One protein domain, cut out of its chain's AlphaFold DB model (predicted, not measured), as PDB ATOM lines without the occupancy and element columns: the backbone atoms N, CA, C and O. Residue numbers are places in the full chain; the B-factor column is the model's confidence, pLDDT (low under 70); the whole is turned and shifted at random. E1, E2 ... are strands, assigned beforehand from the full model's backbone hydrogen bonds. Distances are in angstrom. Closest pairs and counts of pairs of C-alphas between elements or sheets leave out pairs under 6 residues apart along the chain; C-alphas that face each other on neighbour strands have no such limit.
ATOM      1  N   GLY A  20      -2.864  37.801 -31.358       48.72
ATOM      2  CA  GLY A  20      -3.541  39.092 -31.330       48.72
ATOM      3  C   GLY A  20      -2.929  40.001 -30.267       48.72
ATOM      4  O   GLY A  20      -2.481  39.553 -29.208       48.72
ATOM      5  N   ARG A  21      -2.900  41.307 -30.525       54.69
ATOM      6  CA  ARG A  21      -2.711  42.292 -29.452       54.69
ATOM      7  C   ARG A  21      -4.087  42.597 -28.870       54.69
ATOM      8  O   ARG A  21      -4.993  42.936 -29.626       54.69
ATOM      9  N   LEU A  22      -4.245  42.489 -27.550       58.25
ATOM     10  CA  LEU A  22      -5.391  43.104 -26.881       58.25
ATOM     11  C   LEU A  22      -5.093  44.589 -26.712       58.25
ATOM     12  O   LEU A  22      -4.049  44.949 -26.168       58.25
ATOM     13  N   ARG A  23      -5.996  45.445 -27.182       61.34
ATOM     14  CA  ARG A  23      -5.954  46.884 -26.924       61.34
ATOM     15  C   ARG A  23      -7.004  47.217 -25.872       61.34
ATOM     16  O   ARG A  23      -8.173  46.896 -26.055       61.34
ATOM     17  N   ASP A  24      -6.571  47.839 -24.783       60.75
ATOM     18  CA  ASP A  24      -7.470  48.436 -23.794       60.75
ATOM     19  C   ASP A  24      -8.306  49.538 -24.464       60.75
ATOM     20  O   ASP A  24      -7.763  50.394 -25.167       60.75
ATOM     21  N   LEU A  25      -9.624  49.478 -24.293       59.06
ATOM     22  CA  LEU A  25     -10.584  50.425 -24.856       59.06
ATOM     23  C   LEU A  25     -10.944  51.561 -23.885       59.06
ATOM     24  O   LEU A  25     -11.734  52.432 -24.245       59.06
ATOM     25  N   GLY A  26     -10.373  51.586 -22.675       55.50
ATOM     26  CA  GLY A  26     -10.523  52.678 -21.705       55.50
ATOM     27  C   GLY A  26     -11.885  52.753 -21.004       55.50
ATOM     28  O   GLY A  26     -12.083  53.609 -20.146       55.50
ATOM     29  N   ASP A  27     -12.810  51.847 -21.324       57.22
ATOM     30  CA  ASP A  27     -14.105  51.635 -20.658       57.22
ATOM     31  C   ASP A  27     -14.122  50.340 -19.818       57.22
ATOM     32  O   ASP A  27     -15.178  49.867 -19.394       57.22
ATOM     33  N   GLY A  28     -12.943  49.757 -19.574       55.03
ATOM     34  CA  GLY A  28     -12.785  48.461 -18.917       55.03
ATOM     35  C   GLY A  28     -12.954  47.261 -19.855       55.03
ATOM     36  O   GLY A  28     -12.973  46.126 -19.375       55.03
ATOM     37  N   THR A  29     -13.070  47.479 -21.170       53.41
ATOM     38  CA  THR A  29     -13.096  46.413 -22.181       53.41
ATOM     39  C   THR A  29     -11.789  46.343 -22.979       53.41
ATOM     40  O   THR A  29     -11.009  47.293 -23.026       53.41
ATOM     41  N   PHE A  30     -11.524  45.187 -23.598       58.31
ATOM     42  CA  PHE A  30     -10.349  44.957 -24.440       58.31
ATOM     43  C   PHE A  30     -10.794  44.540 -25.844       58.31
ATOM     44  O   PHE A  30     -11.641  43.660 -25.988       58.31
ATOM     45  N   ALA A  31     -10.201  45.137 -26.876       56.19
ATOM     46  CA  ALA A  31     -10.380  44.731 -28.263       56.19
ATOM     47  C   ALA A  31      -9.267  43.779 -28.699       56.19
ATOM     48  O   ALA A  31      -8.085  44.088 -28.550       56.19
ATOM     49  N   GLU A  32      -9.641  42.648 -29.289       61.00
ATOM     50  CA  GLU A  32      -8.713  41.797 -30.022       61.00
ATOM     51  C   GLU A  32      -8.433  42.411 -31.395       61.00
ATOM     52  O   GLU A  32      -9.308  42.486 -32.256       61.00
ATOM     53  N   VAL A  33      -7.196  42.864 -31.594       57.44
ATOM     54  CA  VAL A  33      -6.731  43.369 -32.884       57.44
ATOM     55  C   VAL A  33      -6.480  42.180 -33.807       57.44
ATOM     56  O   VAL A  33      -5.417  41.559 -33.744       57.44
ATOM     57  N   VAL A  34      -7.447  41.868 -34.670       60.88
ATOM     58  CA  VAL A  34      -7.301  40.853 -35.721       60.88
ATOM     59  C   VAL A  34      -7.535  41.498 -37.083       60.88
ATOM     60  O   VAL A  34      -8.499  42.237 -37.267       60.88
ATOM     61  N   SER A  35      -6.669  41.209 -38.052       59.28
ATOM     62  CA  SER A  35      -6.932  41.520 -39.460       59.28
ATOM     63  C   SER A  35      -8.049  40.611 -39.979       59.28
ATOM     64  O   SER A  35      -7.964  39.391 -39.829       59.28
ATOM     65  N   LEU A  36      -9.090  41.169 -40.599       61.91
ATOM     66  CA  LEU A  36     -10.196  40.360 -41.118       61.91
ATOM     67  C   LEU A  36      -9.737  39.402 -42.238       61.91
ATOM     68  O   LEU A  36      -8.999  39.785 -43.146       61.91
ATOM     69  N   PRO A  37     -10.203  38.147 -42.269       55.69
ATOM     70  CA  PRO A  37     -10.024  37.304 -43.445       55.69
ATOM     71  C   PRO A  37     -10.718  37.925 -44.664       55.69
ATOM     72  O   PRO A  37     -11.898  38.259 -44.625       55.69
ATOM     73  N   VAL A  38      -9.978  38.070 -45.765       61.00
ATOM     74  CA  VAL A  38     -10.426  38.772 -46.987       61.00
ATOM     75  C   VAL A  38     -11.441  37.951 -47.806       61.00
ATOM     76  O   VAL A  38     -12.022  38.452 -48.760       61.00
ATOM     77  N   SER A  39     -11.653  36.672 -47.471       64.75
ATOM     78  CA  SER A  39     -12.391  35.731 -48.328       64.75
ATOM     79  C   SER A  39     -13.679  35.162 -47.736       64.75
ATOM     80  O   SER A  39     -14.484  34.635 -48.496       64.75
ATOM     81  N   ASN A  40     -13.907  35.262 -46.423       74.06
ATOM     82  CA  ASN A  40     -15.070  34.663 -45.764       74.06
ATOM     83  C   ASN A  40     -15.629  35.584 -44.685       74.06
ATOM     84  O   ASN A  40     -14.877  36.267 -43.994       74.06
ATOM     85  N   ALA A  41     -16.952  35.547 -44.512       83.56
ATOM     86  CA  ALA A  41     -17.594  36.232 -43.405       83.56
ATOM     87  C   ALA A  41     -17.150  35.612 -42.072       83.56
ATOM     88  O   ALA A  41     -17.251  34.399 -41.879       83.56
ATOM     89  N   VAL A  42     -16.678  36.446 -41.150       85.25
ATOM     90  CA  VAL A  42     -16.221  36.035 -39.819       85.25
ATOM     91  C   VAL A  42     -17.161  36.583 -38.768       85.25
ATOM     92  O   VAL A  42     -17.572  37.737 -38.837       85.25
ATOM     93  N   PHE A  43     -17.499  35.749 -37.787       86.62
ATOM     94  CA  PHE A  43     -18.221  36.208 -36.611       86.62
ATOM     95  C   PHE A  43     -17.354  37.188 -35.818       86.62
ATOM     96  O   PHE A  43     -16.243  36.853 -35.411       86.62
ATOM     97  N   TRP A  44     -17.886  38.379 -35.578       85.56
ATOM     98  CA  TRP A  44     -17.235  39.448 -34.847       85.56
ATOM     99  C   TRP A  44     -18.017  39.772 -33.566       85.56
ATOM    100  O   TRP A  44     -19.215  40.073 -33.644       85.56
ATOM    101  N   PRO A  45     -17.380  39.718 -32.384       85.50
ATOM    102  CA  PRO A  45     -18.051  40.026 -31.127       85.50
ATOM    103  C   PRO A  45     -18.449  41.504 -31.010       85.50
ATOM    104  O   PRO A  45     -17.827  42.395 -31.592       85.50
ATOM    105  N   ALA A  46     -19.475  41.766 -30.200       87.44
ATOM    106  CA  ALA A  46     -19.881  43.126 -29.857       87.44
ATOM    107  C   ALA A  46     -18.760  43.875 -29.127       87.44
ATOM    108  O   ALA A  46     -18.071  43.304 -28.286       87.44
ATOM    109  N   ASN A  47     -18.639  45.171 -29.400       82.88
ATOM    110  CA  ASN A  47     -17.697  46.107 -28.789       82.88
ATOM    111  C   ASN A  47     -16.209  45.764 -28.963       82.88
ATOM    112  O   ASN A  47     -15.365  46.475 -28.426       82.88
ATOM    113  N   THR A  48     -15.874  44.764 -29.775       79.44
ATOM    114  CA  THR A  48     -14.496  44.481 -30.178       79.44
ATOM    115  C   THR A  48     -14.144  45.332 -31.394       79.44
ATOM    116  O   THR A  48     -14.910  45.386 -32.359       79.44
ATOM    117  N   ALA A  49     -12.993  46.000 -31.362       81.50
ATOM    118  CA  ALA A  49     -12.493  46.784 -32.486       81.50
ATOM    119  C   ALA A  49     -11.509  45.982 -33.350       81.50
ATOM    120  O   ALA A  49     -10.747  45.180 -32.819       81.50
ATOM    121  N   PHE A  50     -11.478  46.241 -34.655       79.50
ATOM    122  CA  PHE A  50     -10.472  45.706 -35.583       79.50
ATOM    123  C   PHE A  50      -9.941  46.784 -36.512       79.50
ATOM    124  O   PHE A  50     -10.577  47.819 -36.729       79.50
ATOM    125  N   ASP A  51      -8.772  46.501 -37.079       81.69
ATOM    126  CA  ASP A  51      -8.161  47.344 -38.087       81.69
ATOM    127  C   ASP A  51      -8.802  47.062 -39.448       81.69
ATOM    128  O   ASP A  51      -8.546  46.030 -40.078       81.69
ATOM    129  N   ALA A  52      -9.654  47.979 -39.901       85.25
ATOM    130  CA  ALA A  52     -10.269  47.867 -41.209       85.25
ATOM    131  C   ALA A  52      -9.440  48.540 -42.314       85.25
ATOM    132  O   ALA A  52      -9.809  48.410 -43.478       85.25
ATOM    133  N   ARG A  53      -8.340  49.251 -41.998       85.38
ATOM    134  CA  ARG A  53      -7.671  50.213 -42.912       85.38
ATOM    135  C   ARG A  53      -7.185  49.604 -44.220       85.38
ATOM    136  O   ARG A  53      -7.012  50.319 -45.204       85.38
ATOM    137  N   SER A  54      -6.983  48.292 -44.223       83.50
ATOM    138  CA  SER A  54      -6.605  47.508 -45.399       83.50
ATOM    139  C   SER A  54      -7.761  47.250 -46.377       83.50
ATOM    140  O   SER A  54      -7.509  46.737 -47.461       83.50
ATOM    141  N   TYR A  55      -9.003  47.593 -46.021       85.62
ATOM    142  CA  TYR A  55     -10.208  47.364 -46.820       85.62
ATOM    143  C   TYR A  55     -10.823  48.692 -47.260       85.62
ATOM    144  O   TYR A  55     -10.911  49.656 -46.493       85.62
ATOM    145  N   SER A  56     -11.298  48.746 -48.502       89.50
ATOM    146  CA  SER A  56     -12.045  49.906 -48.994       89.50
ATOM    147  C   SER A  56     -13.430  49.975 -48.341       89.50
ATOM    148  O   SER A  56     -13.903  51.055 -47.976       89.50
ATOM    149  N   GLU A  57     -14.030  48.810 -48.106       91.06
ATOM    150  CA  GLU A  57     -15.363  48.629 -47.550       91.06
ATOM    151  C   GLU A  57     -15.396  47.403 -46.629       91.06
ATOM    152  O   GLU A  57     -14.825  46.361 -46.937       91.06
ATOM    153  N   ILE A  58     -16.114  47.504 -45.513       92.25
ATOM    154  CA  ILE A  58     -16.501  46.366 -44.681       92.25
ATOM    155  C   ILE A  58     -17.988  46.132 -44.861       92.25
ATOM    156  O   ILE A  58     -18.790  47.036 -44.631       92.25
ATOM    157  N   LYS A  59     -18.367  44.907 -45.216       93.19
ATOM    158  CA  LYS A  59     -19.766  44.477 -45.203       93.19
ATOM    159  C   LYS A  59     -20.034  43.696 -43.936       93.19
ATOM    160  O   LYS A  59     -19.194  42.908 -43.507       93.19
ATOM    161  N   PHE A  60     -21.208  43.892 -43.356       93.75
ATOM    162  CA  PHE A  60     -21.611  43.156 -42.172       93.75
ATOM    163  C   PHE A  60     -23.090  42.775 -42.200       93.75
ATOM    164  O   PHE A  60     -23.905  43.428 -42.849       93.75
ATOM    165  N   GLN A  61     -23.428  41.708 -41.481       94.50
ATOM    166  CA  GLN A  61     -24.796  41.230 -41.287       94.50
ATOM    167  C   GLN A  61     -25.032  40.829 -39.830       94.50
ATOM    168  O   GLN A  61     -24.109  40.410 -39.130       94.50
ATOM    169  N   PHE A  62     -26.279  40.911 -39.380       93.44
ATOM    170  CA  PHE A  62     -26.701  40.534 -38.030       93.44
ATOM    171  C   PHE A  62     -28.097  39.914 -38.063       93.44
ATOM    172  O   PHE A  62     -28.866  40.145 -38.993       93.44
ATOM    173  N   SER A  63     -28.415  39.105 -37.053       88.62
ATOM    174  CA  SER A  63     -29.653  38.318 -37.007       88.62
ATOM    175  C   SER A  63     -30.787  38.972 -36.217       88.62
ATOM    176  O   SER A  63     -31.947  38.647 -36.456       88.62
ATOM    177  N   ALA A  64     -30.485  39.872 -35.278       88.19
ATOM    178  CA  ALA A  64     -31.486  40.524 -34.438       88.19
ATOM    179  C   ALA A  64     -30.966  41.829 -33.820       88.19
ATOM    180  O   ALA A  64     -29.761  42.012 -33.648       88.19
ATOM    181  N   GLY A  65     -31.898  42.699 -33.424       92.50
ATOM    182  CA  GLY A  65     -31.600  43.953 -32.734       92.50
ATOM    183  C   GLY A  65     -31.204  45.074 -33.689       92.50
ATOM    184  O   GLY A  65     -31.713  45.159 -34.803       92.50
ATOM    185  N   SER A  66     -30.315  45.947 -33.226       94.94
ATOM    186  CA  SER A  66     -29.803  47.072 -33.999       94.94
ATOM    187  C   SER A  66     -28.298  47.212 -33.818       94.94
ATOM    188  O   SER A  66     -27.792  47.024 -32.710       94.94
ATOM    189  N   VAL A  67     -27.594  47.591 -34.879       96.75
ATOM    190  CA  VAL A  67     -26.136  47.727 -34.879       96.75
ATOM    191  C   VAL A  67     -25.751  49.172 -35.164       96.75
ATOM    192  O   VAL A  67     -26.036  49.699 -36.239       96.75
ATOM    193  N   ALA A  68     -25.088  49.802 -34.202       96.19
ATOM    194  CA  ALA A  68     -24.354  51.040 -34.406       96.19
ATOM    195  C   ALA A  68     -22.889  50.708 -34.698       96.19
ATOM    196  O   ALA A  68     -22.325  49.771 -34.121       96.19
ATOM    197  N   VAL A  69     -22.281  51.487 -35.589       95.00
ATOM    198  CA  VAL A  69     -20.861  51.374 -35.915       95.00
ATOM    199  C   VAL A  69     -20.162  52.624 -35.437       95.00
ATOM    200  O   VAL A  69     -20.668  53.734 -35.582       95.00
ATOM    201  N   THR A  70     -18.997  52.432 -34.849       92.19
ATOM    202  CA  THR A  70     -18.140  53.525 -34.417       92.19
ATOM    203  C   THR A  70     -16.731  53.302 -34.927       92.19
ATOM    204  O   THR A  70     -16.340  52.158 -35.176       92.19
ATOM    205  N   SER A  71     -15.973  54.379 -35.094       89.75
ATOM    206  CA  SER A  71     -14.613  54.302 -35.600       89.75
ATOM    207  C   SER A  71     -13.629  55.231 -34.926       89.75
ATOM    208  O   SER A  71     -14.014  56.254 -34.380       89.75
ATOM    209  N   SER A  72     -12.346  54.890 -35.035       84.81
ATOM    210  CA  SER A  72     -11.249  55.778 -34.661       84.81
ATOM    211  C   SER A  72     -10.205  55.841 -35.773       84.81
ATOM    212  O   SER A  72      -9.834  54.820 -36.366       84.81
ATOM    213  N   LEU A  73      -9.730  57.055 -36.063       76.88
ATOM    214  CA  LEU A  73      -8.596  57.297 -36.962       76.88
ATOM    215  C   LEU A  73      -7.250  57.141 -36.255       76.88
ATOM    216  O   LEU A  73      -6.227  56.997 -36.925       76.88
ATOM    217  N   ASP A  74      -7.245  57.185 -34.926       71.44
ATOM    218  CA  ASP A  74      -6.024  57.161 -34.143       71.44
ATOM    219  C   ASP A  74      -5.800  55.775 -33.537       71.44
ATOM    220  O   ASP A  74      -6.684  55.159 -32.941       71.44
ATOM    221  N   ASP A  75      -4.565  55.304 -33.663       58.81
ATOM    222  CA  ASP A  75      -4.084  54.119 -32.971       58.81
ATOM    223  C   ASP A  75      -3.904  54.343 -31.460       58.81
ATOM    224  O   ASP A  75      -3.774  53.374 -30.709       58.81
ATOM    225  N   ALA A  76      -3.883  55.599 -31.010       53.28
ATOM    226  CA  ALA A  76      -3.602  55.989 -29.634       53.28
ATOM    227  C   ALA A  76      -4.782  56.654 -28.901       53.28
ATOM    228  O   ALA A  76      -4.790  56.645 -27.669       53.28
ATOM    229  N   ALA A  77      -5.776  57.213 -29.605       52.03
ATOM    230  CA  ALA A  77      -6.853  57.981 -28.978       52.03
ATOM    231  C   ALA A  77      -8.179  57.208 -28.882       52.03
ATOM    232  O   ALA A  77      -8.730  56.707 -29.862       52.03
ATOM    233  N   LEU A  78      -8.711  57.196 -27.657       55.97
ATOM    234  CA  LEU A  78      -9.947  56.568 -27.166       55.97
ATOM    235  C   LEU A  78     -11.249  57.184 -27.725       55.97
ATOM    236  O   LEU A  78     -12.327  56.955 -27.178       55.97
ATOM    237  N   ALA A  79     -11.168  58.005 -28.771       72.31
ATOM    238  CA  ALA A  79     -12.317  58.694 -29.339       72.31
ATOM    239  C   ALA A  79     -12.878  57.874 -30.500       72.31
ATOM    240  O   ALA A  79     -12.283  57.805 -31.574       72.31
ATOM    241  N   TYR A  80     -14.014  57.229 -30.249       81.12
ATOM    242  CA  TYR A  80     -14.784  56.549 -31.276       81.12
ATOM    243  C   TYR A  80     -15.930  57.450 -31.737       81.12
ATOM    244  O   TYR A  80     -16.837  57.744 -30.957       81.12
ATOM    245  N   ASP A  81     -15.908  57.853 -33.004       88.94
ATOM    246  CA  ASP A  81     -16.980  58.623 -33.627       88.94
ATOM    247  C   ASP A  81     -18.015  57.692 -34.256       88.94
ATOM    248  O   ASP A  81     -17.683  56.640 -34.808       88.94
ATOM    249  N   ALA A  82     -19.289  58.082 -34.199       92.00
ATOM    250  CA  ALA A  82     -20.356  57.346 -34.866       92.00
ATOM    251  C   ALA A  82     -20.140  57.342 -36.384       92.00
ATOM    252  O   ALA A  82     -19.915  58.389 -36.994       92.00
ATOM    253  N   GLN A  83     -20.247  56.164 -36.995       93.75
ATOM    254  CA  GLN A  83     -20.121  55.988 -38.434       93.75
ATOM    255  C   GLN A  83     -21.466  55.646 -39.059       93.75
ATOM    256  O   GLN A  83     -22.158  54.752 -38.563       93.75
ATOM    257  N   PRO A  84     -21.834  56.310 -40.170       94.88
ATOM    258  CA  PRO A  84     -22.993  55.896 -40.927       94.88
ATOM    259  C   PRO A  84     -22.737  54.520 -41.540       94.88
ATOM    260  O   PRO A  84     -21.662  54.237 -42.072       94.88
ATOM    261  N   VAL A  85     -23.766  53.684 -41.501       96.25
ATOM    262  CA  VAL A  85     -23.807  52.417 -42.224       96.25
ATOM    263  C   VAL A  85     -24.618  52.612 -43.490       96.25
ATOM    264  O   VAL A  85     -25.632  53.303 -43.493       96.25
ATOM    265  N   LEU A  86     -24.169  52.024 -44.582       96.62
ATOM    266  CA  LEU A  86     -24.824  52.100 -45.872       96.62
ATOM    267  C   LEU A  86     -25.736  50.887 -46.020       96.62
ATOM    268  O   LEU A  86     -25.309  49.749 -45.816       96.62
ATOM    269  N   ASP A  87     -27.004  51.126 -46.338       94.94
ATOM    270  CA  ASP A  87     -27.911  50.047 -46.719       94.94
ATOM    271  C   ASP A  87     -27.581  49.510 -48.128       94.94
ATOM    272  O   ASP A  87     -26.672  49.979 -48.814       94.94
ATOM    273  N   LYS A  88     -28.361  48.536 -48.605       89.88
ATOM    274  CA  LYS A  88     -28.200  47.952 -49.949       89.88
ATOM    275  C   LYS A  88     -28.300  48.957 -51.111       89.88
ATOM    276  O   LYS A  88     -27.897  48.628 -52.222       89.88
ATOM    277  N   ASN A  89     -28.889  50.129 -50.879       93.44
ATOM    278  CA  ASN A  89     -29.036  51.203 -51.859       93.44
ATOM    279  C   ASN A  89     -27.951  52.280 -51.683       93.44
ATOM    280  O   ASN A  89     -28.049  53.339 -52.301       93.44
ATOM    281  N   TYR A  90     -26.946  52.032 -50.838       91.88
ATOM    282  CA  TYR A  90     -25.921  52.990 -50.429       91.88
ATOM    283  C   TYR A  90     -26.479  54.230 -49.714       91.88
ATOM    284  O   TYR A  90     -25.860  55.294 -49.718       91.88
ATOM    285  N   SER A  91     -27.648  54.099 -49.080       95.31
ATOM    286  CA  SER A  91     -28.234  55.168 -48.279       95.31
ATOM    287  C   SER A  91     -27.658  55.144 -46.860       95.31
ATOM    288  O   SER A  91     -27.711  54.091 -46.211       95.31
ATOM    289  N   PRO A  92     -27.122  56.267 -46.348       96.69
ATOM    290  CA  PRO A  92     -26.546  56.323 -45.014       96.69
ATOM    291  C   PRO A  92     -27.625  56.230 -43.931       96.69
ATOM    292  O   PRO A  92     -28.611  56.964 -43.932       96.69
ATOM    293  N   GLN A  93     -27.394  55.349 -42.967       96.50
ATOM    294  CA  GLN A  93     -28.190  55.152 -41.763       96.50
ATOM    295  C   GLN A  93     -27.292  55.372 -40.547       96.50
ATOM    296  O   GLN A  93     -26.151  54.915 -40.524       96.50
ATOM    297  N   ALA A  94     -27.798  56.035 -39.509       95.56
ATOM    298  CA  ALA A  94     -27.048  56.168 -38.255       95.56
ATOM    299  C   ALA A  94     -26.903  54.819 -37.524       95.56
ATOM    300  O   ALA A  94     -25.927  54.588 -36.818       95.56
ATOM    301  N   VAL A  95     -27.891  53.936 -37.689       96.25
ATOM    302  CA  VAL A  95     -27.963  52.618 -37.054       96.25
ATOM    303  C   VAL A  95     -28.610  51.642 -38.034       96.25
ATOM    304  O   VAL A  95     -29.634  51.959 -38.640       96.25
ATOM    305  N   ALA A  96     -28.059  50.436 -38.157       96.19
ATOM    306  CA  ALA A  96     -28.722  49.342 -38.854       96.19
ATOM    307  C   ALA A  96     -29.788  48.730 -37.938       96.19
ATOM    308  O   ALA A  96     -29.460  48.024 -36.990       96.19
ATOM    309  N   SER A  97     -31.061  49.026 -38.185       95.25
ATOM    310  CA  SER A  97     -32.186  48.623 -37.323       95.25
ATOM    311  C   SER A  97     -32.930  47.371 -37.793       95.25
ATOM    312  O   SER A  97     -33.806  46.878 -37.084       95.25
ATOM    313  N   ILE A  98     -32.611  46.861 -38.983       93.31
ATOM    314  CA  ILE A  98     -33.292  45.723 -39.605       93.31
ATOM    315  C   ILE A  98     -32.239  44.686 -40.002       93.31
ATOM    316  O   ILE A  98     -31.261  45.069 -40.635       93.31
ATOM    317  N   PRO A  99     -32.423  43.388 -39.697       92.38
ATOM    318  CA  PRO A  99     -31.524  42.332 -40.160       92.38
ATOM    319  C   PRO A  99     -31.363  42.338 -41.689       92.38
ATOM    320  O   PRO A  99     -32.288  42.001 -42.430       92.38
ATOM    321  N   ALA A 100     -30.188  42.745 -42.161       92.12
ATOM    322  CA  ALA A 100     -29.802  42.784 -43.567       92.12
ATOM    323  C   ALA A 100     -28.270  42.870 -43.682       92.12
ATOM    324  O   ALA A 100     -27.559  42.883 -42.674       92.12
ATOM    325  N   ILE A 101     -27.770  42.936 -44.918       92.44
ATOM    326  CA  ILE A 101     -26.371  43.265 -45.194       92.44
ATOM    327  C   ILE A 101     -26.253  44.784 -45.309       92.44
ATOM    328  O   ILE A 101     -26.980  45.408 -46.085       92.44
ATOM    329  N   TYR A 102     -25.313  45.345 -44.561       95.94
ATOM    330  CA  TYR A 102     -24.929  46.752 -44.597       95.94
ATOM    331  C   TYR A 102     -23.445  46.868 -44.914       95.94
ATOM    332  O   TYR A 102     -22.702  45.887 -44.798       95.94
ATOM    333  N   SER A 103     -23.000  48.067 -45.276       95.38
ATOM    334  CA  SER A 103     -21.580  48.354 -45.433       95.38
ATOM    335  C   SER A 103     -21.119  49.610 -44.703       95.38
ATOM    336  O   SER A 103     -21.911  50.466 -44.323       95.38
ATOM    337  N   VAL A 104     -19.819  49.693 -44.439       95.00
ATOM    338  CA  VAL A 104     -19.164  50.841 -43.807       95.00
ATOM    339  C   VAL A 104     -17.756  50.998 -44.394       95.00
ATOM    340  O   VAL A 104     -17.112  49.990 -44.693       95.00
ATOM    341  N   PRO A 105     -17.240  52.223 -44.591       92.25
ATOM    342  CA  PRO A 105     -15.884  52.420 -45.096       92.25
ATOM    343  C   PRO A 105     -14.823  51.817 -44.168       92.25
ATOM    344  O   PRO A 105     -14.830  52.065 -42.961       92.25
ATOM    345  N   GLY A 106     -13.864  51.086 -44.741       87.00
ATOM    346  CA  GLY A 106     -12.813  50.405 -43.978       87.00
ATOM    347  C   GLY A 106     -11.637  51.290 -43.550       87.00
ATOM    348  O   GLY A 106     -10.718  50.820 -42.926       87.00
ATOM    349  N   ARG A 107     -11.597  52.597 -43.795       84.69
ATOM    350  CA  ARG A 107     -10.350  53.402 -43.674       84.69
ATOM    351  C   ARG A 107      -9.862  53.723 -42.249       84.69
ATOM    352  O   ARG A 107      -9.087  54.654 -42.056       84.69
ATOM    353  N   GLN A 108     -10.340  52.999 -41.252       87.31
ATOM    354  CA  GLN A 108     -10.242  53.343 -39.841       87.31
ATOM    355  C   GLN A 108     -10.412  52.095 -38.981       87.31
ATOM    356  O   GLN A 108     -10.810  51.037 -39.466       87.31
ATOM    357  N   TRP A 109     -10.136  52.216 -37.690       85.69
ATOM    358  CA  TRP A 109     -10.558  51.199 -36.737       85.69
ATOM    359  C   TRP A 109     -12.074  51.177 -36.669       85.69
ATOM    360  O   TRP A 109     -12.681  52.242 -36.634       85.69
ATOM    361  N   LEU A 110     -12.683  49.996 -36.641       88.75
ATOM    362  CA  LEU A 110     -14.137  49.852 -36.580       88.75
ATOM    363  C   LEU A 110     -14.554  49.001 -35.391       88.75
ATOM    364  O   LEU A 110     -13.920  47.995 -35.086       88.75
ATOM    365  N   LYS A 111     -15.660  49.393 -34.761       88.38
ATOM    366  CA  LYS A 111     -16.295  48.699 -33.640       88.38
ATOM    367  C   LYS A 111     -17.808  48.664 -33.843       88.38
ATOM    368  O   LYS A 111     -18.419  49.685 -34.161       88.38
ATOM    369  N   PHE A 112     -18.406  47.499 -33.609       91.62
ATOM    370  CA  PHE A 112     -19.848  47.263 -33.713       91.62
ATOM    371  C   PHE A 112     -20.484  47.177 -32.324       91.62
ATOM    372  O   PHE A 112     -19.929  46.539 -31.435       91.62
ATOM    373  N   SER A 113     -21.664  47.763 -32.127       92.69
ATOM    374  CA  SER A 113     -22.363  47.724 -30.829       92.69
ATOM    375  C   SER A 113     -22.972  46.359 -30.480       92.69
ATOM    376  O   SER A 113     -23.412  46.153 -29.351       92.69
ATOM    377  N   ALA A 114     -23.048  45.439 -31.441       92.62
ATOM    378  CA  ALA A 114     -23.646  44.115 -31.295       92.62
ATOM    379  C   ALA A 114     -22.851  43.077 -32.109       92.62
ATOM    380  O   ALA A 114     -22.051  43.468 -32.963       92.62
ATOM    381  N   PRO A 115     -23.049  41.769 -31.864       91.81
ATOM    382  CA  PRO A 115     -22.366  40.733 -32.624       91.81
ATOM    383  C   PRO A 115     -22.825  40.733 -34.083       91.81
ATOM    384  O   PRO A 115     -24.023  40.790 -34.369       91.81
ATOM    385  N   VAL A 116     -21.872  40.636 -35.001       93.19
ATOM    386  CA  VAL A 116     -22.114  40.686 -36.448       93.19
ATOM    387  C   VAL A 116     -21.284  39.621 -37.155       93.19
ATOM    388  O   VAL A 116     -20.338  39.083 -36.594       93.19
ATOM    389  N   TYR A 117     -21.603  39.324 -38.408       91.69
ATOM    390  CA  TYR A 117     -20.670  38.664 -39.315       91.69
ATOM    391  C   TYR A 117     -20.114  39.702 -40.274       91.69
ATOM    392  O   TYR A 117     -20.905  40.403 -40.899       91.69
ATOM    393  N   VAL A 118     -18.793  39.793 -40.393       90.94
ATOM    394  CA  VAL A 118     -18.094  40.820 -41.180       90.94
ATOM    395  C   VAL A 118     -17.285  40.201 -42.305       90.94
ATOM    396  O   VAL A 118     -16.732  39.115 -42.150       90.94
ATOM    397  N   ILE A 119     -17.181  40.904 -43.426       88.75
ATOM    398  CA  ILE A 119     -16.306  40.554 -44.545       88.75
ATOM    399  C   ILE A 119     -15.657  41.824 -45.099       88.75
ATOM    400  O   ILE A 119     -16.327  42.841 -45.297       88.75
ATOM    401  N   GLY A 120     -14.344  41.766 -45.324       84.38
ATOM    402  CA  GLY A 120     -13.595  42.850 -45.955       84.38
ATOM    403  C   GLY A 120     -13.729  42.813 -47.477       84.38
ATOM    404  O   GLY A 120     -13.579  41.757 -48.087       84.38
ATOM    405  N   GLY A 121     -14.017  43.962 -48.084       77.94
ATOM    406  CA  GLY A 121     -13.983  44.190 -49.526       77.94
ATOM    407  C   GLY A 121     -12.741  44.989 -49.932       77.94
ATOM    408  O   GLY A 121     -12.342  45.921 -49.230       77.94
ATOM    409  N   ASN A 122     -12.139  44.610 -51.063       64.81
ATOM    410  CA  ASN A 122     -11.084  45.377 -51.734       64.81
ATOM    411  C   ASN A 122     -11.690  46.298 -52.787       64.81
ATOM    412  O   ASN A 122     -12.491  45.792 -53.603       64.81
TER     413      ASN A 122
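This is residues 20 to 122 of the 122 residues of an uncharacterized protein of Novosphingobium sp. ABRDHK2 (UniProt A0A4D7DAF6). The model is a small sandwich: two sheets of four strands, E3 E10 E5 E8 and E4 E9 E6 E7, stand roughly face to face, and from E3 to E10 the chain passes back and forth between them. The hairpin E1 and E2 lies at one end beside E4, and the long link from E7 to E8 loops out toward the other end. The printed part has 103 residues with no named helix and ten named strands, E1 to E10 in order along the chain; the class is all strand, though the strands hold 42 of the 103 residues, under half. Each sheet is antiparallel, in the order given, and E1 - E2 is a third, also antiparallel. The whole is compact, with a radius of gyration of the C-alphas of 12.5 A and spans of 34 by 26 by 22 A.

E1, residues 20 to 24, and E2, residues 30 to 33, form a hairpin; N 23 and O 31 are 2.8 A apart, within hydrogen-bond range. E2 comes near E4, residues 49 to 51, the closest C-alphas being those of Ala 31 and Ala 49, 5.1 A apart. E3, residues 42 to 44, is an edge strand antiparallel to E10, residues 116 to 121, with N 44 and O 116 at 2.7 A. E10 is antiparallel to E5, residues 57 to 61, at 154 degrees, with N 119 and O 59 at 2.8 A. E5 is antiparallel to the edge strand E8, residues 101 to 105, with N 58 and O 104 at 2.8 A. This sheet is only just strongly twisted, its C-alphas up to 4.3 A off its plane. In the other sheet, edge strand E4 is antiparallel to E9, residues 109 to 112, with N 50 and O 110 at 3.0 A. E9 is antiparallel to E6, residues 69 to 72, with N 70 and O 111 at 2.9 A. E6 and E7, residues 81 to 83, form a hairpin, with N 71 and O 81 at 2.8 A. E3 and E9 are only just apart, their closest C-alphas 8.3 A from each other.

E1 begins at C-alpha 20, (-3.541, 39.092, -31.330). E5 is 13.5 A long, E8 13.9 A and E10 15.8 A. E10 ends at C-alpha 121, (-13.983, 44.190, -49.526).

The C-alphas of Gly 28 and Asn 89 are the farthest apart, 36.8 A. The printed part has no cut. The link from E7 to E8 is long, residues 84 to 100, and within it residues 85 to 86 pair antiparallel with residues 92 to 93. The mean pLDDT of the printed part is 81.7, and residues 20 to 39, 75 to 78 and 122 are under 70.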